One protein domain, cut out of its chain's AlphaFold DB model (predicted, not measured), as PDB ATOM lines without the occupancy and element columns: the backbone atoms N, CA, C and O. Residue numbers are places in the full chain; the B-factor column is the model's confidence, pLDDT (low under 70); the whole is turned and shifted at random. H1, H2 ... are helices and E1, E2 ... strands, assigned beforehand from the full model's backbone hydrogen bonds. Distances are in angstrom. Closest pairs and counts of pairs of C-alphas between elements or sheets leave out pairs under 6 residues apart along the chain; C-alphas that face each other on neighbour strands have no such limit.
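This is residues 76 to 214 of the 397 residues of an uncharacterized protein of Trypanosoma brucei brucei (strain 927/4 GUTat10.1) (UniProt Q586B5). Three helices, H5, H9 and H2, lie side by side in a row, and the longest helix, H8, crosses over one face of the row at H9 and H2, in the middle of the domain. The short H1, H3 and H4 and the strand E1 pack round H8, while H6 and H7 make a corner beyond H2. The printed part has 139 residues, mostly helix, with nine named helices and one named strand in the order H1 H2 H3 H4 H5 E1 H6 H7 H8 H9. It is compact and rounded, with a radius of gyration of the C-alphas of 14.2 A and spans of 37 by 37 by 23 A.

Find C-alpha 80 at (197.464, 168.591, 163.515), where H1 begins, residues 80 to 83. Next come H2, residues 93 to 103 and 15.5 A long, then H3, residues 107 to 111, and H4, residues 114 to 118. H5 takes residues 121 to 131 over 15.3 A, and E1 residues 148 to 150. Read on through H6, residues 152 to 160 and 12.2 A, and H7, residues 162 to 171 and 14.4 A. H8 starts at C-alpha 178 at (211.320, 155.759, 156.702) and covers 21.1 A to residue 192. H9, residues 198 to 209, runs 16.1 A to C-alpha 209 at (203.426, 148.901, 172.543).

Start at H8, a hub together with H9; each touches four helices. H8 and H9 form a helical hairpin, opposite ways at 37 degrees, only just a steep tilt; H8 touches H9 with residues 188 to 192 alone, the closest C-alphas being those of Tyr 192 and Leu 201 at 6.2 A. H8 touches H3, the closest C-alphas being Cys 110 and Asn 184 at 6.1 A. It only just touches H1 and H4, with 3 pairs of C-alphas within 8 A each, closest at Val 82 and Phe 189, 6.2 A, and at Pro 114 and Asn 184, 6.3 A. Cys 148 of E1 and Val 183 are the closest C-alphas of E1 and H8, 6.2 A apart; E1 pairs with no named strand, but its residues 149 to 150 pair with residues 76 to 77, parallel. Now look at H9: it touches H5 at a shallow tilt of 16 degrees, opposite ways, closest at Val 123 and Ala 207, 6.4 A. It touches H2 at a shallow tilt of 12 degrees, the same way, closest at Trp 96 and Ala 198, 6.9 A. Of the 3 pairs of touching helices with a tilt, those at a corner left out, 2 are shallow, only just mostly aligned. H6 and H7 touch only at the corner, and only just, with 3 pairs within 8 A, about perpendicular at 76 degrees; Leu 159 and His 165 are closest at 5.1 A. In H2 to H9 every O i to N i+4 pair is within hydrogen-bond range; H1 is too short for one.

The two C-alphas farthest apart, Asn 134 and Lys 162, are 39.8 A apart. The printed part has no cut, and its one long link joins H5 to E1 with 16 residues. The mean pLDDT of the printed part is 91.4, and residues 212 to 214 are under 70.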
ATOM      1  N   VAL A  76     198.493 162.184 153.066       91.40
ATOM      2  CA  VAL A  76     199.463 163.058 153.737       91.40
ATOM      3  C   VAL A  76     199.114 163.115 155.219       91.40
ATOM      4  O   VAL A  76     197.982 163.454 155.551       91.40
ATOM      5  N   ILE A  77     200.067 162.819 156.107       93.18
ATOM      6  CA  ILE A  77     199.875 162.914 157.562       93.18
ATOM      7  C   ILE A  77     199.965 164.395 157.962       93.18
ATOM      8  O   ILE A  77     201.053 164.980 157.869       93.18
ATOM      9  N   PRO A  78     198.859 165.026 158.393       94.20
ATOM     10  CA  PRO A  78     198.881 166.419 158.811       94.20
ATOM     11  C   PRO A  78     199.586 166.556 160.167       94.20
ATOM     12  O   PRO A  78     199.635 165.613 160.959       94.20
ATOM     13  N   LYS A  79     200.146 167.737 160.451       94.45
ATOM     14  CA  LYS A  79     200.813 167.995 161.739       94.45
ATOM     15  C   LYS A  79     199.797 167.972 162.883       94.45
ATOM     16  O   LYS A  79     200.105 167.522 163.981       94.45
ATOM     17  N   GLU A  80     198.588 168.433 162.599       94.26
ATOM     18  CA  GLU A  80     197.464 168.591 163.515       94.26
ATOM     19  C   GLU A  80     197.051 167.258 164.137       94.26
ATOM     20  O   GLU A  80     196.733 167.229 165.318       94.26
ATOM     21  N   LEU A  81     197.144 166.155 163.381       93.99
ATOM     22  CA  LEU A  81     196.871 164.801 163.880       93.99
ATOM     23  C   LEU A  81     197.755 164.446 165.087       93.99
ATOM     24  O   LEU A  81     197.340 163.703 165.973       93.99
ATOM     25  N   VAL A  82     198.985 164.962 165.093       93.11
ATOM     26  CA  VAL A  82     200.004 164.675 166.105       93.11
ATOM     27  C   VAL A  82     200.008 165.738 167.199       93.11
ATOM     28  O   VAL A  82     200.076 165.416 168.382       93.11
ATOM     29  N   ALA A  83     199.934 167.010 166.808       93.35
ATOM     30  CA  ALA A  83     200.124 168.135 167.711       93.35
ATOM     31  C   ALA A  83     198.877 168.492 168.531       93.35
ATOM     32  O   ALA A  83     199.026 168.979 169.649       93.35
ATOM     33  N   ASN A  84     197.673 168.267 167.998       94.98
ATOM     34  CA  ASN A  84     196.444 168.728 168.634       94.98
ATOM     35  C   ASN A  84     195.708 167.564 169.311       94.98
ATOM     36  O   ASN A  84     195.581 166.503 168.690       94.98
ATOM     37  N   PRO A  85     195.197 167.759 170.539       95.74
ATOM     38  CA  PRO A  85     194.306 166.789 171.152       95.74
ATOM     39  C   PRO A  85     192.991 166.657 170.367       95.74
ATOM     40  O   PRO A  85     192.630 167.567 169.609       95.74
ATOM     41  N   PRO A  86     192.258 165.551 170.574       95.17
ATOM     42  CA  PRO A  86     190.885 165.383 170.112       95.17
ATOM     43  C   PRO A  86     189.979 166.523 170.560       95.17
ATOM     44  O   PRO A  86     190.218 167.168 171.580       95.17
ATOM     45  N   THR A  87     188.886 166.740 169.829       93.35
ATOM     46  CA  THR A  87     187.876 167.737 170.216       93.35
ATOM     47  C   THR A  87     187.206 167.409 171.546       93.35
ATOM     48  O   THR A  87     186.820 168.327 172.262       93.35
ATOM     49  N   ASP A  88     187.110 166.118 171.869       93.49
ATOM     50  CA  ASP A  88     186.439 165.595 173.063       93.49
ATOM     51  C   ASP A  88     187.442 165.266 174.188       93.49
ATOM     52  O   ASP A  88     187.132 164.505 175.101       93.49
ATOM     53  N   TRP A  89     188.665 165.805 174.109       95.49
ATOM     54  CA  TRP A  89     189.704 165.623 175.121       95.49
ATOM     55  C   TRP A  89     189.340 166.332 176.431       95.49
ATOM     56  O   TRP A  89     189.013 167.521 176.433       95.49
ATOM     57  N   GLU A  90     189.403 165.606 177.545       93.60
ATOM     58  CA  GLU A  90     188.901 166.062 178.843       93.60
ATOM     59  C   GLU A  90     189.916 166.906 179.628       93.60
ATOM     60  O   GLU A  90     189.519 167.738 180.449       93.60
ATOM     61  N   GLU A  91     191.218 166.720 179.391       90.69
ATOM     62  CA  GLU A  91     192.268 167.362 180.188       90.69
ATOM     63  C   GLU A  91     193.019 168.486 179.463       90.69
ATOM     64  O   GLU A  91     192.640 168.976 178.399       90.69
ATOM     65  N   ALA A  92     194.103 168.967 180.075       90.61
ATOM     66  CA  ALA A  92     194.880 170.074 179.540       90.61
ATOM     67  C   ALA A  92     195.660 169.652 178.277       90.61
ATOM     68  O   ALA A  92     196.190 168.539 178.186       90.61
ATOM     69  N   ALA A  93     195.790 170.553 177.298       92.66
ATOM     70  CA  ALA A  93     196.491 170.276 176.037       92.66
ATOM     71  C   ALA A  93     197.987 169.944 176.237       92.66
ATOM     72  O   ALA A  93     198.619 169.266 175.417       92.66
ATOM     73  N   GLU A  94     198.571 170.396 177.347       91.40
ATOM     74  CA  GLU A  94     199.932 170.073 177.765       91.40
ATOM     75  C   GLU A  94     200.104 168.580 178.074       91.40
ATOM     76  O   GLU A  94     201.183 168.026 177.846       91.40
ATOM     77  N   GLU A  95     199.062 167.911 178.568       92.46
ATOM     78  CA  GLU A  95     199.109 166.481 178.880       92.46
ATOM     79  C   GLU A  95     199.065 165.635 177.618       92.46
ATOM     80  O   GLU A  95     199.898 164.738 177.465       92.46
ATOM     81  N   TRP A  96     198.210 166.002 176.658       95.42
ATOM     82  CA  TRP A  96     198.255 165.443 175.307       95.42
ATOM     83  C   TRP A  96     199.654 165.578 174.704       95.42
ATOM     84  O   TRP A  96     200.258 164.597 174.264       95.42
ATOM     85  N   SER A  97     200.212 166.789 174.744       93.08
ATOM     86  CA  SER A  97     201.549 167.074 174.215       93.08
ATOM     87  C   SER A  97     202.621 166.224 174.902       93.08
ATOM     88  O   SER A  97     203.514 165.693 174.247       93.08
ATOM     89  N   ARG A  98     202.538 166.037 176.222       91.12
ATOM     90  CA  ARG A  98     203.476 165.196 176.974       91.12
ATOM     91  C   ARG A  98     203.403 163.729 176.550       91.12
ATOM     92  O   ARG A  98     204.448 163.122 176.312       91.12
ATOM     93  N   LEU A  99     202.200 163.163 176.472       93.25
ATOM     94  CA  LEU A  99     201.986 161.747 176.162       93.25
ATOM     95  C   LEU A  99     202.311 161.420 174.701       93.25
ATOM     96  O   LEU A  99     202.959 160.418 174.403       93.25
ATOM     97  N   THR A 100     201.939 162.289 173.768       92.37
ATOM     98  CA  THR A 100     202.270 162.107 172.348       92.37
ATOM     99  C   THR A 100     203.770 162.208 172.088       92.37
ATOM    100  O   THR A 100     204.328 161.387 171.358       92.37
ATOM    101  N   MET A 101     204.457 163.144 172.750       90.77
ATOM    102  CA  MET A 101     205.918 163.237 172.703       90.77
ATOM    103  C   MET A 101     206.593 162.000 173.288       90.77
ATOM    104  O   MET A 101     207.632 161.579 172.780       90.77
ATOM    105  N   PHE A 102     206.009 161.412 174.330       90.09
ATOM    106  CA  PHE A 102     206.461 160.143 174.880       90.09
ATOM    107  C   PHE A 102     206.311 158.999 173.868       90.09
ATOM    108  O   PHE A 102     207.261 158.253 173.645       90.09
ATOM    109  N   SER A 103     205.164 158.895 173.190       91.13
ATOM    110  CA  SER A 103     204.932 157.850 172.182       91.13
ATOM    111  C   SER A 103     205.923 157.922 171.013       91.13
ATOM    112  O   SER A 103     206.437 156.892 170.577       91.13
ATOM    113  N   LEU A 104     206.305 159.132 170.584       91.21
ATOM    114  CA  LEU A 104     207.349 159.350 169.567       91.21
ATOM    115  C   LEU A 104     208.765 158.938 170.015       91.21
ATOM    116  O   LEU A 104     209.676 158.910 169.188       91.21
ATOM    117  N   GLN A 105     208.952 158.648 171.304       88.85
ATOM    118  CA  GLN A 105     210.200 158.192 171.925       88.85
ATOM    119  C   GLN A 105     210.099 156.756 172.464       88.85
ATOM    120  O   GLN A 105     211.045 156.258 173.071       88.85
ATOM    121  N   CYS A 106     208.965 156.083 172.256       87.90
ATOM    122  CA  CYS A 106     208.777 154.691 172.639       87.90
ATOM    123  C   CYS A 106     209.177 153.792 171.469       87.90
ATOM    124  O   CYS A 106     208.680 153.942 170.345       87.90
ATOM    125  N   VAL A 107     210.091 152.855 171.722       87.29
ATOM    126  CA  VAL A 107     210.652 152.031 170.651       87.29
ATOM    127  C   VAL A 107     209.595 151.079 170.115       87.29
ATOM    128  O   VAL A 107     209.391 151.017 168.900       87.29
ATOM    129  N   SER A 108     208.861 150.412 171.000       85.49
ATOM    130  CA  SER A 108     207.762 149.531 170.609       85.49
ATOM    131  C   SER A 108     206.683 150.257 169.798       85.49
ATOM    132  O   SER A 108     206.220 149.726 168.785       85.49
ATOM    133  N   SER A 109     206.344 151.501 170.159       85.45
ATOM    134  CA  SER A 109     205.402 152.329 169.388       85.45
ATOM    135  C   SER A 109     205.900 152.659 167.980       85.45
ATOM    136  O   SER A 109     205.100 152.824 167.061       85.45
ATOM    137  N   CYS A 110     207.214 152.744 167.779       87.67
ATOM    138  CA  CYS A 110     207.789 153.056 166.474       87.67
ATOM    139  C   CYS A 110     208.033 151.810 165.614       87.67
ATOM    140  O   CYS A 110     207.958 151.906 164.391       87.67
ATOM    141  N   LEU A 111     208.327 150.652 166.218       89.18
ATOM    142  CA  LEU A 111     208.745 149.447 165.491       89.18
ATOM    143  C   LEU A 111     207.612 148.461 165.193       89.18
ATOM    144  O   LEU A 111     207.610 147.859 164.120       89.18
ATOM    145  N   ILE A 112     206.652 148.276 166.104       88.84
ATOM    146  CA  ILE A 112     205.599 147.267 165.924       88.84
ATOM    147  C   ILE A 112     204.626 147.741 164.837       88.84
ATOM    148  O   ILE A 112     204.013 148.810 164.965       88.84
ATOM    149  N   SER A 113     204.461 146.941 163.780       91.91
ATOM    150  CA  SER A 113     203.545 147.269 162.689       91.91
ATOM    151  C   SER A 113     202.080 147.199 163.144       91.91
ATOM    152  O   SER A 113     201.719 146.336 163.949       91.91
ATOM    153  N   PRO A 114     201.196 148.053 162.595       92.86
ATOM    154  CA  PRO A 114     199.761 147.948 162.827       92.86
ATOM    155  C   PRO A 114     199.192 146.567 162.489       92.86
ATOM    156  O   PRO A 114     198.326 146.077 163.202       92.86
ATOM    157  N   SER A 115     199.702 145.910 161.439       91.26
ATOM    158  CA  SER A 115     199.262 144.561 161.061       91.26
ATOM    159  C   SER A 115     199.528 143.540 162.168       91.26
ATOM    160  O   SER A 115     198.618 142.811 162.538       91.26
ATOM    161  N   ALA A 116     200.721 143.554 162.774       90.35
ATOM    162  CA  ALA A 116     201.074 142.633 163.856       90.35
ATOM    163  C   ALA A 116     200.202 142.832 165.108       90.35
ATOM    164  O   ALA A 116     199.961 141.888 165.858       90.35
ATOM    165  N   ILE A 117     199.721 144.059 165.334       91.33
ATOM    166  CA  ILE A 117     198.783 144.378 166.416       91.33
ATOM    167  C   ILE A 117     197.383 143.871 166.072       91.33
ATOM    168  O   ILE A 117     196.760 143.209 166.895       91.33
ATOM    169  N   LEU A 118     196.905 144.160 164.859       92.09
ATOM    170  CA  LEU A 118     195.564 143.788 164.402       92.09
ATOM    171  C   LEU A 118     195.384 142.275 164.202       92.09
ATOM    172  O   LEU A 118     194.265 141.779 164.282       92.09
ATOM    173  N   GLU A 119     196.467 141.537 163.963       90.21
ATOM    174  CA  GLU A 119     196.477 140.069 163.897       90.21
ATOM    175  C   GLU A 119     196.397 139.410 165.286       90.21
ATOM    176  O   GLU A 119     196.091 138.221 165.389       90.21
ATOM    177  N   ASN A 120     196.649 140.157 166.367       90.34
ATOM    178  CA  ASN A 120     196.571 139.652 167.732       90.34
ATOM    179  C   ASN A 120     195.177 139.902 168.336       90.34
ATOM    180  O   ASN A 120     194.841 141.022 168.730       90.34
ATOM    181  N   GLU A 121     194.380 138.841 168.459       91.56
ATOM    182  CA  GLU A 121     193.010 138.898 168.994       91.56
ATOM    183  C   GLU A 121     192.952 139.510 170.406       91.56
ATOM    184  O   GLU A 121     192.179 140.429 170.649       91.56
ATOM    185  N   ALA A 122     193.848 139.116 171.315       91.96
ATOM    186  CA  ALA A 122     193.849 139.637 172.684       91.96
ATOM    187  C   ALA A 122     194.162 141.144 172.749       91.96
ATOM    188  O   ALA A 122     193.580 141.873 173.555       91.96
ATOM    189  N   VAL A 123     195.083 141.629 171.907       92.13
ATOM    190  CA  VAL A 123     195.403 143.065 171.844       92.13
ATOM    191  C   VAL A 123     194.258 143.835 171.197       92.13
ATOM    192  O   VAL A 123     193.875 144.887 171.703       92.13
ATOM    193  N   THR A 124     193.671 143.316 170.119       92.79
ATOM    194  CA  THR A 124     192.549 143.978 169.437       92.79
ATOM    195  C   THR A 124     191.290 144.053 170.291       92.79
ATOM    196  O   THR A 124     190.683 145.118 170.354       92.79
ATOM    197  N   GLU A 125     190.929 142.992 171.013       93.45
ATOM    198  CA  GLU A 125     189.828 143.017 171.983       93.45
ATOM    199  C   GLU A 125     190.071 144.058 173.080       93.45
ATOM    200  O   GLU A 125     189.180 144.852 173.393       93.45
ATOM    201  N   ARG A 126     191.299 144.113 173.620       94.64
ATOM    202  CA  ARG A 126     191.683 145.125 174.613       94.64
ATOM    203  C   ARG A 126     191.555 146.538 174.046       94.64
ATOM    204  O   ARG A 126     191.016 147.403 174.728       94.64
ATOM    205  N   LEU A 127     192.011 146.781 172.816       95.44
ATOM    206  CA  LEU A 127     191.879 148.083 172.155       95.44
ATOM    207  C   LEU A 127     190.415 148.477 171.953       95.44
ATOM    208  O   LEU A 127     190.049 149.607 172.267       95.44
ATOM    209  N   CYS A 128     189.572 147.553 171.484       95.89
ATOM    210  CA  CYS A 128     188.146 147.809 171.308       95.89
ATOM    211  C   CYS A 128     187.470 148.181 172.633       95.89
ATOM    212  O   CYS A 128     186.732 149.163 172.691       95.89
ATOM    213  N   ALA A 129     187.775 147.444 173.706       95.93
ATOM    214  CA  ALA A 129     187.255 147.722 175.040       95.93
ATOM    215  C   ALA A 129     187.716 149.089 175.574       95.93
ATOM    216  O   ALA A 129     186.899 149.844 176.093       95.93
ATOM    217  N   LEU A 130     189.002 149.425 175.414       96.32
ATOM    218  CA  LEU A 130     189.558 150.706 175.857       96.32
ATOM    219  C   LEU A 130     188.960 151.896 175.105       96.32
ATOM    220  O   LEU A 130     188.760 152.944 175.705       96.32
ATOM    221  N   LEU A 131     188.671 151.743 173.813       96.01
ATOM    222  CA  LEU A 131     188.136 152.805 172.954       96.01
ATOM    223  C   LEU A 131     186.603 152.839 172.900       96.01
ATOM    224  O   LEU A 131     186.036 153.710 172.246       96.01
ATOM    225  N   GLY A 132     185.922 151.895 173.555       94.47
ATOM    226  CA  GLY A 132     184.462 151.813 173.545       94.47
ATOM    227  C   GLY A 132     183.864 151.500 172.169       94.47
ATOM    228  O   GLY A 132     182.736 151.909 171.889       94.47
ATOM    229  N   VAL A 133     184.596 150.789 171.304       94.50
ATOM    230  CA  VAL A 133     184.114 150.377 169.974       94.50
ATOM    231  C   VAL A 133     183.679 148.912 169.960       94.50
ATOM    232  O   VAL A 133     184.200 148.079 170.699       94.50
ATOM    233  N   ASN A 134     182.709 148.580 169.105       91.08
ATOM    234  CA  ASN A 134     182.074 147.256 169.107       91.08
ATOM    235  C   ASN A 134     182.893 146.196 168.364       91.08
ATOM    236  O   ASN A 134     182.690 145.000 168.567       91.08
ATOM    237  N   SER A 135     183.754 146.620 167.439       91.90
ATOM    238  CA  SER A 135     184.454 145.728 166.523       91.90
ATOM    239  C   SER A 135     185.793 146.305 166.088       91.90
ATOM    240  O   SER A 135     185.945 147.511 165.925       91.90
ATOM    241  N   VAL A 136     186.734 145.418 165.757       91.23
ATOM    242  CA  VAL A 136     188.017 145.769 165.121       91.23
ATOM    243  C   VAL A 136     187.807 146.541 163.810       91.23
ATOM    244  O   VAL A 136     188.652 147.336 163.415       91.23
ATOM    245  N   LYS A 137     186.661 146.349 163.141       91.34
ATOM    246  CA  LYS A 137     186.298 147.080 161.912       91.34
ATOM    247  C   LYS A 137     186.029 148.569 162.139       91.34
ATOM    248  O   LYS A 137     186.065 149.321 161.171       91.34
ATOM    249  N   ASP A 138     185.750 148.961 163.379       92.28
ATOM    250  CA  ASP A 138     185.508 150.350 163.767       92.28
ATOM    251  C   ASP A 138     186.825 151.081 164.099       92.28
ATOM    252  O   ASP A 138     186.823 152.293 164.314       92.28
ATOM    253  N   LEU A 139     187.957 150.364 164.133       93.70
ATOM    254  CA  LEU A 139     189.281 150.955 164.309       93.70
ATOM    255  C   LEU A 139     189.790 151.585 162.998       93.70
ATOM    256  O   LEU A 139     189.429 151.134 161.905       93.70
ATOM    257  N   PRO A 140     190.686 152.589 163.071       93.46
ATOM    258  CA  PRO A 140     191.299 153.182 161.891       93.46
ATOM    259  C   PRO A 140     192.036 152.129 161.060       93.46
ATOM    260  O   PRO A 140     192.789 151.307 161.590       93.46
ATOM    261  N   ILE A 141     191.851 152.172 159.742       92.48
ATOM    262  CA  ILE A 141     192.531 151.264 158.816       92.48
ATOM    263  C   ILE A 141     193.991 151.721 158.670       92.48
ATOM    264  O   ILE A 141     194.218 152.871 158.281       92.48
ATOM    265  N   PRO A 142     194.989 150.855 158.934       91.97
ATOM    266  CA  PRO A 142     196.386 151.218 158.746       91.97
ATOM    267  C   PRO A 142     196.672 151.609 157.296       91.97
ATOM    268  O   PRO A 142     196.266 150.891 156.374       91.97
ATOM    269  N   PRO A 143     197.396 152.713 157.057       91.24
ATOM    270  CA  PRO A 143     197.777 153.067 155.706       91.24
ATOM    271  C   PRO A 143     198.820 152.078 155.166       91.24
ATOM    272  O   PRO A 143     199.630 151.524 155.908       91.24
ATOM    273  N   GLN A 144     198.821 151.863 153.853       87.03
ATOM    274  CA  GLN A 144     199.811 151.006 153.201       87.03
ATOM    275  C   GLN A 144     201.137 151.755 153.007       87.03
ATOM    276  O   GLN A 144     201.151 152.949 152.686       87.03
ATOM    277  N   ALA A 145     202.260 151.046 153.164       82.96
ATOM    278  CA  ALA A 145     203.583 151.584 152.840       82.96
ATOM    279  C   ALA A 145     203.623 152.073 151.378       82.96
ATOM    280  O   ALA A 145     203.019 151.464 150.496       82.96
ATOM    281  N   GLY A 146     204.273 153.215 151.135       82.79
ATOM    282  CA  GLY A 146     204.283 153.913 149.840       82.79
ATOM    283  C   GLY A 146     203.105 154.874 149.602       82.79
ATOM    284  O   GLY A 146     203.226 155.803 148.796       82.79
ATOM    285  N   PHE A 147     202.004 154.737 150.348       86.83
ATOM    286  CA  PHE A 147     200.803 155.581 150.223       86.83
ATOM    287  C   PHE A 147     200.589 156.538 151.402       86.83
ATOM    288  O   PHE A 147     199.568 157.221 151.456       86.83
ATOM    289  N   CYS A 148     201.546 156.612 152.328       87.86
ATOM    290  CA  CYS A 148     201.498 157.451 153.520       87.86
ATOM    291  C   CYS A 148     202.787 158.257 153.646       87.86
ATOM    292  O   CYS A 148     203.866 157.674 153.726       87.86
ATOM    293  N   TRP A 149     202.672 159.583 153.659       91.07
ATOM    294  CA  TRP A 149     203.826 160.475 153.754       91.07
ATOM    295  C   TRP A 149     203.551 161.595 154.754       91.07
ATOM    296  O   TRP A 149     202.449 162.144 154.760       91.07
ATOM    297  N   PRO A 150     204.520 161.975 155.600       93.94
ATOM    298  CA  PRO A 150     204.334 163.089 156.518       93.94
ATOM    299  C   PRO A 150     204.226 164.409 155.751       93.94
ATOM    300  O   PRO A 150     204.904 164.615 154.740       93.94
ATOM    301  N   SER A 151     203.424 165.348 156.252       94.39
ATOM    302  CA  SER A 151     203.491 166.726 155.772       94.39
ATOM    303  C   SER A 151     204.866 167.328 156.080       94.39
ATOM    304  O   SER A 151     205.527 166.976 157.063       94.39
ATOM    305  N   GLN A 152     205.311 168.288 155.265       94.26
ATOM    306  CA  GLN A 152     206.582 168.972 155.514       94.26
ATOM    307  C   GLN A 152     206.585 169.686 156.878       94.26
ATOM    308  O   GLN A 152     207.622 169.798 157.527       94.26
ATOM    309  N   GLU A 153     205.423 170.154 157.333       94.83
ATOM    310  CA  GLU A 153     205.246 170.776 158.642       94.83
ATOM    311  C   GLU A 153     205.405 169.786 159.790       94.83
ATOM    312  O   GLU A 153     206.082 170.114 160.764       94.83
ATOM    313  N   LEU A 154     204.854 168.576 159.655       93.91
ATOM    314  CA  LEU A 154     205.042 167.509 160.632       93.91
ATOM    315  C   LEU A 154     206.521 167.136 160.734       93.91
ATOM    316  O   LEU A 154     207.054 167.076 161.837       93.91
ATOM    317  N   VAL A 155     207.213 166.970 159.601       93.39
ATOM    318  CA  VAL A 155     208.655 166.677 159.600       93.39
ATOM    319  C   VAL A 155     209.434 167.787 160.303       93.39
ATOM    320  O   VAL A 155     210.210 167.500 161.210       93.39
ATOM    321  N   ARG A 156     209.208 169.060 159.950       94.36
ATOM    322  CA  ARG A 156     209.878 170.188 160.624       94.36
ATOM    323  C   ARG A 156     209.589 170.211 162.122       94.36
ATOM    324  O   ARG A 156     210.494 170.480 162.904       94.36
ATOM    325  N   TRP A 157     208.352 169.929 162.520       92.01
ATOM    326  CA  TRP A 157     207.955 169.890 163.924       92.01
ATOM    327  C   TRP A 157     208.651 168.753 164.680       92.01
ATOM    328  O   TRP A 157     209.289 169.015 165.697       92.01
ATOM    329  N   VAL A 158     208.649 167.530 164.144       89.84
ATOM    330  CA  VAL A 158     209.371 166.385 164.722       89.84
ATOM    331  C   VAL A 158     210.869 166.690 164.847       89.84
ATOM    332  O   VAL A 158     211.461 166.462 165.899       89.84
ATOM    333  N   LEU A 159     211.477 167.266 163.804       90.76
ATOM    334  CA  LEU A 159     212.905 167.603 163.777       90.76
ATOM    335  C   LEU A 159     213.277 168.814 164.648       90.76
ATOM    336  O   LEU A 159     214.449 168.987 164.980       90.76
ATOM    337  N   SER A 160     212.305 169.643 165.039       92.44
ATOM    338  CA  SER A 160     212.538 170.762 165.963       92.44
ATOM    339  C   SER A 160     212.826 170.287 167.391       92.44
ATOM    340  O   SER A 160     213.541 170.959 168.136       92.44
ATOM    341  N   SER A 161     212.332 169.101 167.765       92.01
ATOM    342  CA  SER A 161     212.682 168.455 169.024       92.01
ATOM    343  C   SER A 161     213.965 167.653 168.854       92.01
ATOM    344  O   SER A 161     213.974 166.586 168.242       92.01
ATOM    345  N   LYS A 162     215.057 168.145 169.451       93.06
ATOM    346  CA  LYS A 162     216.359 167.464 169.425       93.06
ATOM    347  C   LYS A 162     216.254 166.009 169.896       93.06
ATOM    348  O   LYS A 162     216.811 165.128 169.254       93.06
ATOM    349  N   VAL A 163     215.503 165.766 170.969       90.70
ATOM    350  CA  VAL A 163     215.364 164.433 171.573       90.70
ATOM    351  C   VAL A 163     214.637 163.472 170.632       90.70
ATOM    352  O   VAL A 163     215.112 162.364 170.399       90.70
ATOM    353  N   VAL A 164     213.521 163.902 170.032       91.56
ATOM    354  CA  VAL A 164     212.769 163.061 169.086       91.56
ATOM    355  C   VAL A 164     213.574 162.826 167.810       91.56
ATOM    356  O   VAL A 164     213.593 161.714 167.290       91.56
ATOM    357  N   HIS A 165     214.284 163.844 167.320       91.91
ATOM    358  CA  HIS A 165     215.156 163.710 166.160       91.91
ATOM    359  C   HIS A 165     216.292 162.703 166.392       91.91
ATOM    360  O   HIS A 165     216.521 161.837 165.545       91.91
ATOM    361  N   GLU A 166     216.990 162.787 167.528       92.04
ATOM    362  CA  GLU A 166     218.057 161.849 167.898       92.04
ATOM    363  C   GLU A 166     217.515 160.424 168.043       92.04
ATOM    364  O   GLU A 166     218.082 159.486 167.478       92.04
ATOM    365  N   PHE A 167     216.373 160.272 168.717       91.33
ATOM    366  CA  PHE A 167     215.701 158.988 168.867       91.33
ATOM    367  C   PHE A 167     215.330 158.378 167.511       91.33
ATOM    368  O   PHE A 167     215.748 157.264 167.191       91.33
ATOM    369  N   ARG A 168     214.632 159.132 166.656       92.26
ATOM    370  CA  ARG A 168     214.262 158.694 165.306       92.26
ATOM    371  C   ARG A 168     215.485 158.308 164.480       92.26
ATOM    372  O   ARG A 168     215.451 157.281 163.814       92.26
ATOM    373  N   SER A 169     216.557 159.095 164.536       91.70
ATOM    374  CA  SER A 169     217.800 158.828 163.796       91.70
ATOM    375  C   SER A 169     218.529 157.573 164.288       91.70
ATOM    376  O   SER A 169     219.284 156.963 163.536       91.70
ATOM    377  N   SER A 170     218.302 157.163 165.541       89.97
ATOM    378  CA  SER A 170     218.809 155.891 166.068       89.97
ATOM    379  C   SER A 170     218.016 154.676 165.570       89.97
ATOM    380  O   SER A 170     218.566 153.574 165.493       89.97
ATOM    381  N   LEU A 171     216.744 154.885 165.198       88.87
ATOM    382  CA  LEU A 171     215.835 153.846 164.717       88.87
ATOM    383  C   LEU A 171     215.812 153.715 163.191       88.87
ATOM    384  O   LEU A 171     215.866 152.604 162.667       88.87
ATOM    385  N   VAL A 172     215.745 154.838 162.478       90.25
ATOM    386  CA  VAL A 172     215.613 154.923 161.018       90.25
ATOM    387  C   VAL A 172     216.967 155.313 160.415       90.25
ATOM    388  O   VAL A 172     217.502 156.358 160.787       90.25
ATOM    389  N   PRO A 173     217.539 154.542 159.468       89.46
ATOM    390  CA  PRO A 173     216.985 153.351 158.811       89.46
ATOM    391  C   PRO A 173     217.412 152.023 159.465       89.46
ATOM    392  O   PRO A 173     217.282 150.968 158.851       89.46
ATOM    393  N   ARG A 174     218.004 152.059 160.666       88.41
ATOM    394  CA  ARG A 174     218.690 150.904 161.268       88.41
ATOM    395  C   ARG A 174     217.775 149.705 161.539       88.41
ATOM    396  O   ARG A 174     218.209 148.576 161.338       88.41
ATOM    397  N   TYR A 175     216.560 149.948 162.021       88.00
ATOM    398  CA  TYR A 175     215.601 148.915 162.432       88.00
ATOM    399  C   TYR A 175     214.291 148.958 161.638       88.00
ATOM    400  O   TYR A 175     213.567 147.969 161.605       88.00
ATOM    401  N   ILE A 176     213.970 150.095 161.018       90.92
ATOM    402  CA  ILE A 176     212.729 150.308 160.272       90.92
ATOM    403  C   ILE A 176     212.970 151.293 159.126       90.92
ATOM    404  O   ILE A 176     213.786 152.213 159.253       90.92
ATOM    405  N   SER A 177     212.278 151.108 157.998       92.09
ATOM    406  CA  SER A 177     212.349 152.063 156.889       92.09
ATOM    407  C   SER A 177     211.633 153.375 157.232       92.09
ATOM    408  O   SER A 177     210.758 153.416 158.097       92.09
ATOM    409  N   ASP A 178     211.984 154.458 156.531       92.13
ATOM    410  CA  ASP A 178     211.320 155.759 156.702       92.13
ATOM    411  C   ASP A 178     209.804 155.646 156.469       92.13
ATOM    412  O   ASP A 178     209.002 156.130 157.263       92.13
ATOM    413  N   GLU A 179     209.410 154.911 155.426       91.92
ATOM    414  CA  GLU A 179     208.010 154.671 155.065       91.92
ATOM    415  C   GLU A 179     207.257 153.892 156.149       91.92
ATOM    416  O   GLU A 179     206.161 154.283 156.548       91.92
ATOM    417  N   GLN A 180     207.849 152.809 156.659       92.10
ATOM    418  CA  GLN A 180     207.237 152.001 157.715       92.10
ATOM    419  C   GLN A 180     207.123 152.786 159.026       92.10
ATOM    420  O   GLN A 180     206.106 152.683 159.708       92.10
ATOM    421  N   TYR A 181     208.116 153.620 159.354       92.75
ATOM    422  CA  TYR A 181     208.052 154.509 160.513       92.75
ATOM    423  C   TYR A 181     206.826 155.429 160.439       92.75
ATOM    424  O   TYR A 181     206.045 155.499 161.387       92.75
ATOM    425  N   TRP A 182     206.604 156.092 159.301       93.72
ATOM    426  CA  TRP A 182     205.462 156.997 159.148       93.72
ATOM    427  C   TRP A 182     204.117 156.273 159.129       93.72
ATOM    428  O   TRP A 182     203.167 156.784 159.717       93.72
ATOM    429  N   VAL A 183     204.036 155.075 158.544       93.16
ATOM    430  CA  VAL A 183     202.838 154.220 158.640       93.16
ATOM    431  C   VAL A 183     202.517 153.893 160.102       93.16
ATOM    432  O   VAL A 183     201.377 154.075 160.540       93.16
ATOM    433  N   ASN A 184     203.525 153.468 160.870       93.69
ATOM    434  CA  ASN A 184     203.376 153.082 162.273       93.69
ATOM    435  C   ASN A 184     202.923 154.253 163.154       93.69
ATOM    436  O   ASN A 184     202.046 154.072 164.002       93.69
ATOM    437  N   ILE A 185     203.500 155.440 162.946       92.81
ATOM    438  CA  ILE A 185     203.124 156.664 163.659       92.81
ATOM    439  C   ILE A 185     201.732 157.135 163.229       92.81
ATOM    440  O   ILE A 185     200.887 157.378 164.085       92.81
ATOM    441  N   SER A 186     201.447 157.209 161.926       94.19
ATOM    442  CA  SER A 186     200.151 157.684 161.419       94.19
ATOM    443  C   SER A 186     198.986 156.905 162.018       94.19
ATOM    444  O   SER A 186     198.032 157.509 162.501       94.19
ATOM    445  N   TRP A 187     199.057 155.573 161.988       95.09
ATOM    446  CA  TRP A 187     197.975 154.727 162.486       95.09
ATOM    447  C   TRP A 187     197.774 154.878 163.997       95.09
ATOM    448  O   TRP A 187     196.645 155.029 164.459       95.09
ATOM    449  N   ARG A 188     198.864 154.915 164.774       95.39
ATOM    450  CA  ARG A 188     198.783 155.117 166.227       95.39
ATOM    451  C   ARG A 188     198.173 156.455 166.585       95.39
ATOM    452  O   ARG A 188     197.328 156.508 167.462       95.39
ATOM    453  N   PHE A 189     198.551 157.523 165.897       95.77
ATOM    454  CA  PHE A 189     197.974 158.831 166.175       95.77
ATOM    455  C   PHE A 189     196.508 158.927 165.752       95.77
ATOM    456  O   PHE A 189     195.736 159.561 166.454       95.77
ATOM    457  N   GLN A 190     196.080 158.235 164.694       95.38
ATOM    458  CA  GLN A 190     194.646 158.084 164.409       95.38
ATOM    459  C   GLN A 190     193.911 157.345 165.534       95.38
ATOM    460  O   GLN A 190     192.808 157.736 165.895       95.38
ATOM    461  N   LEU A 191     194.530 156.315 166.112       95.83
ATOM    462  CA  LEU A 191     193.981 155.584 167.254       95.83
ATOM    463  C   LEU A 191     193.913 156.460 168.516       95.83
ATOM    464  O   LEU A 191     192.906 156.475 169.213       95.83
ATOM    465  N   TYR A 192     194.966 157.228 168.792       96.88
ATOM    466  CA  TYR A 192     195.026 158.160 169.921       96.88
ATOM    467  C   TYR A 192     193.984 159.265 169.806       96.88
ATOM    468  O   TYR A 192     193.474 159.722 170.823       96.88
ATOM    469  N   GLN A 193     193.624 159.654 168.580       96.18
ATOM    470  CA  GLN A 193     192.565 160.632 168.351       96.18
ATOM    471  C   GLN A 193     191.167 160.138 168.766       96.18
ATOM    472  O   GLN A 193     190.231 160.927 168.817       96.18
ATOM    473  N   MET A 194     191.019 158.845 169.066       96.10
ATOM    474  CA  MET A 194     189.784 158.257 169.597       96.10
ATOM    475  C   MET A 194     189.744 158.228 171.133       96.10
ATOM    476  O   MET A 194     188.762 157.762 171.702       96.10
ATOM    477  N   CYS A 195     190.812 158.656 171.809       96.81
ATOM    478  CA  CYS A 195     190.862 158.721 173.268       96.81
ATOM    479  C   CYS A 195     190.291 160.058 173.761       96.81
ATOM    480  O   CYS A 195     190.555 161.099 173.167       96.81
ATOM    481  N   CYS A 196     189.579 160.037 174.882       95.41
ATOM    482  CA  CYS A 196     189.012 161.225 175.521       95.41
ATOM    483  C   CYS A 196     189.789 161.651 176.771       95.41
ATOM    484  O   CYS A 196     189.658 162.794 177.187       95.41
ATOM    485  N   SER A 197     190.599 160.759 177.359       95.14
ATOM    486  CA  SER A 197     191.384 161.064 178.562       95.14
ATOM    487  C   SER A 197     192.848 160.625 178.477       95.14
ATOM    488  O   SER A 197     193.208 159.702 177.736       95.14
ATOM    489  N   ALA A 198     193.706 161.233 179.294       94.77
ATOM    490  CA  ALA A 198     195.130 160.919 179.405       94.77
ATOM    491  C   ALA A 198     195.395 159.494 179.914       94.77
ATOM    492  O   ALA A 198     196.315 158.825 179.434       94.77
ATOM    493  N   LEU A 199     194.580 159.001 180.853       93.64
ATOM    494  CA  LEU A 199     194.688 157.627 181.353       93.64
ATOM    495  C   LEU A 199     194.276 156.608 180.287       93.64
ATOM    496  O   LEU A 199     195.001 155.639 180.061       93.64
ATOM    497  N   GLN A 200     193.174 156.861 179.575       95.54
ATOM    498  CA  GLN A 200     192.759 156.020 178.452       95.54
ATOM    499  C   GLN A 200     193.832 156.000 177.356       95.54
ATOM    500  O   GLN A 200     194.184 154.934 176.854       95.54
ATOM    501  N   LEU A 201     194.402 157.164 177.027       95.73
ATOM    502  CA  LEU A 201     195.490 157.275 176.062       95.73
ATOM    503  C   LEU A 201     196.708 156.443 176.482       95.73
ATOM    504  O   LEU A 201     197.267 155.725 175.656       95.73
ATOM    505  N   LEU A 202     197.100 156.492 177.758       94.04
ATOM    506  CA  LEU A 202     198.185 155.668 178.297       94.04
ATOM    507  C   LEU A 202     197.906 154.169 178.174       94.04
ATOM    508  O   LEU A 202     198.795 153.413 177.782       94.04
ATOM    509  N   ASP A 203     196.682 153.736 178.471       94.13
ATOM    510  CA  ASP A 203     196.295 152.329 178.361       94.13
ATOM    511  C   ASP A 203     196.308 151.846 176.905       94.13
ATOM    512  O   ASP A 203     196.770 150.737 176.621       94.13
ATOM    513  N   VAL A 204     195.864 152.692 175.970       95.12
ATOM    514  CA  VAL A 204     195.931 152.421 174.528       95.12
ATOM    515  C   VAL A 204     197.383 152.387 174.052       95.12
ATOM    516  O   VAL A 204     197.757 151.477 173.313       95.12
ATOM    517  N   MET A 205     198.221 153.332 174.491       93.81
ATOM    518  CA  MET A 205     199.654 153.368 174.182       93.81
ATOM    519  C   MET A 205     200.371 152.097 174.648       93.81
ATOM    520  O   MET A 205     201.104 151.497 173.865       93.81
ATOM    521  N   GLU A 206     200.122 151.651 175.881       92.29
ATOM    522  CA  GLU A 206     200.678 150.406 176.416       92.29
ATOM    523  C   GLU A 206     200.186 149.187 175.619       92.29
ATOM    524  O   GLU A 206     200.981 148.312 175.265       92.29
ATOM    525  N   ALA A 207     198.895 149.139 175.272       92.12
ATOM    526  CA  ALA A 207     198.329 148.045 174.487       92.12
ATOM    527  C   ALA A 207     198.991 147.921 173.100       92.12
ATOM    528  O   ALA A 207     199.369 146.817 172.711       92.12
ATOM    529  N   VAL A 208     199.210 149.033 172.382       91.76
ATOM    530  CA  VAL A 208     199.877 149.027 171.058       91.76
ATOM    531  C   VAL A 208     201.406 148.931 171.116       91.76
ATOM    532  O   VAL A 208     202.053 148.773 170.074       91.76
ATOM    533  N   ALA A 209     201.996 149.077 172.302       89.13
ATOM    534  CA  ALA A 209     203.426 148.901 172.543       89.13
ATOM    535  C   ALA A 209     203.770 147.495 173.061       89.13
ATOM    536  O   ALA A 209     204.936 147.100 173.058       89.13
ATOM    537  N   THR A 210     202.776 146.715 173.486       83.00
ATOM    538  CA  THR A 210     202.991 145.339 173.936       83.00
ATOM    539  C   THR A 210     203.341 144.467 172.728       83.00
ATOM    540  O   THR A 210     202.558 144.357 171.784       83.00
ATOM    541  N   LYS A 211     204.525 143.838 172.741       71.74
ATOM    542  CA  LYS A 211     204.956 142.935 171.665       71.74
ATOM    543  C   LYS A 211     203.957 141.773 171.565       71.74
ATOM    544  O   LYS A 211     203.774 141.060 172.554       71.74
ATOM    545  N   PRO A 212     203.306 141.552 170.410       65.30
ATOM    546  CA  PRO A 212     202.432 140.401 170.257       65.30
ATOM    547  C   PRO A 212     203.273 139.128 170.422       65.30
ATOM    548  O   PRO A 212     204.362 139.022 169.854       65.30
ATOM    549  N   ASN A 213     202.779 138.170 171.215       57.12
ATOM    550  CA  ASN A 213     203.383 136.846 171.394       57.12
ATOM    551  C   ASN A 213     203.255 136.029 170.096       57.12
ATOM    552  O   ASN A 213     202.542 135.030 170.044       57.12
ATOM    553  N   VAL A 214     203.901 136.468 169.018       48.82
ATOM    554  CA  VAL A 214     203.977 135.701 167.780       48.82
ATOM    555  C   VAL A 214     205.125 134.720 167.949       48.82
ATOM    556  O   VAL A 214     206.302 135.081 167.931       48.82
TER     557      VAL A 214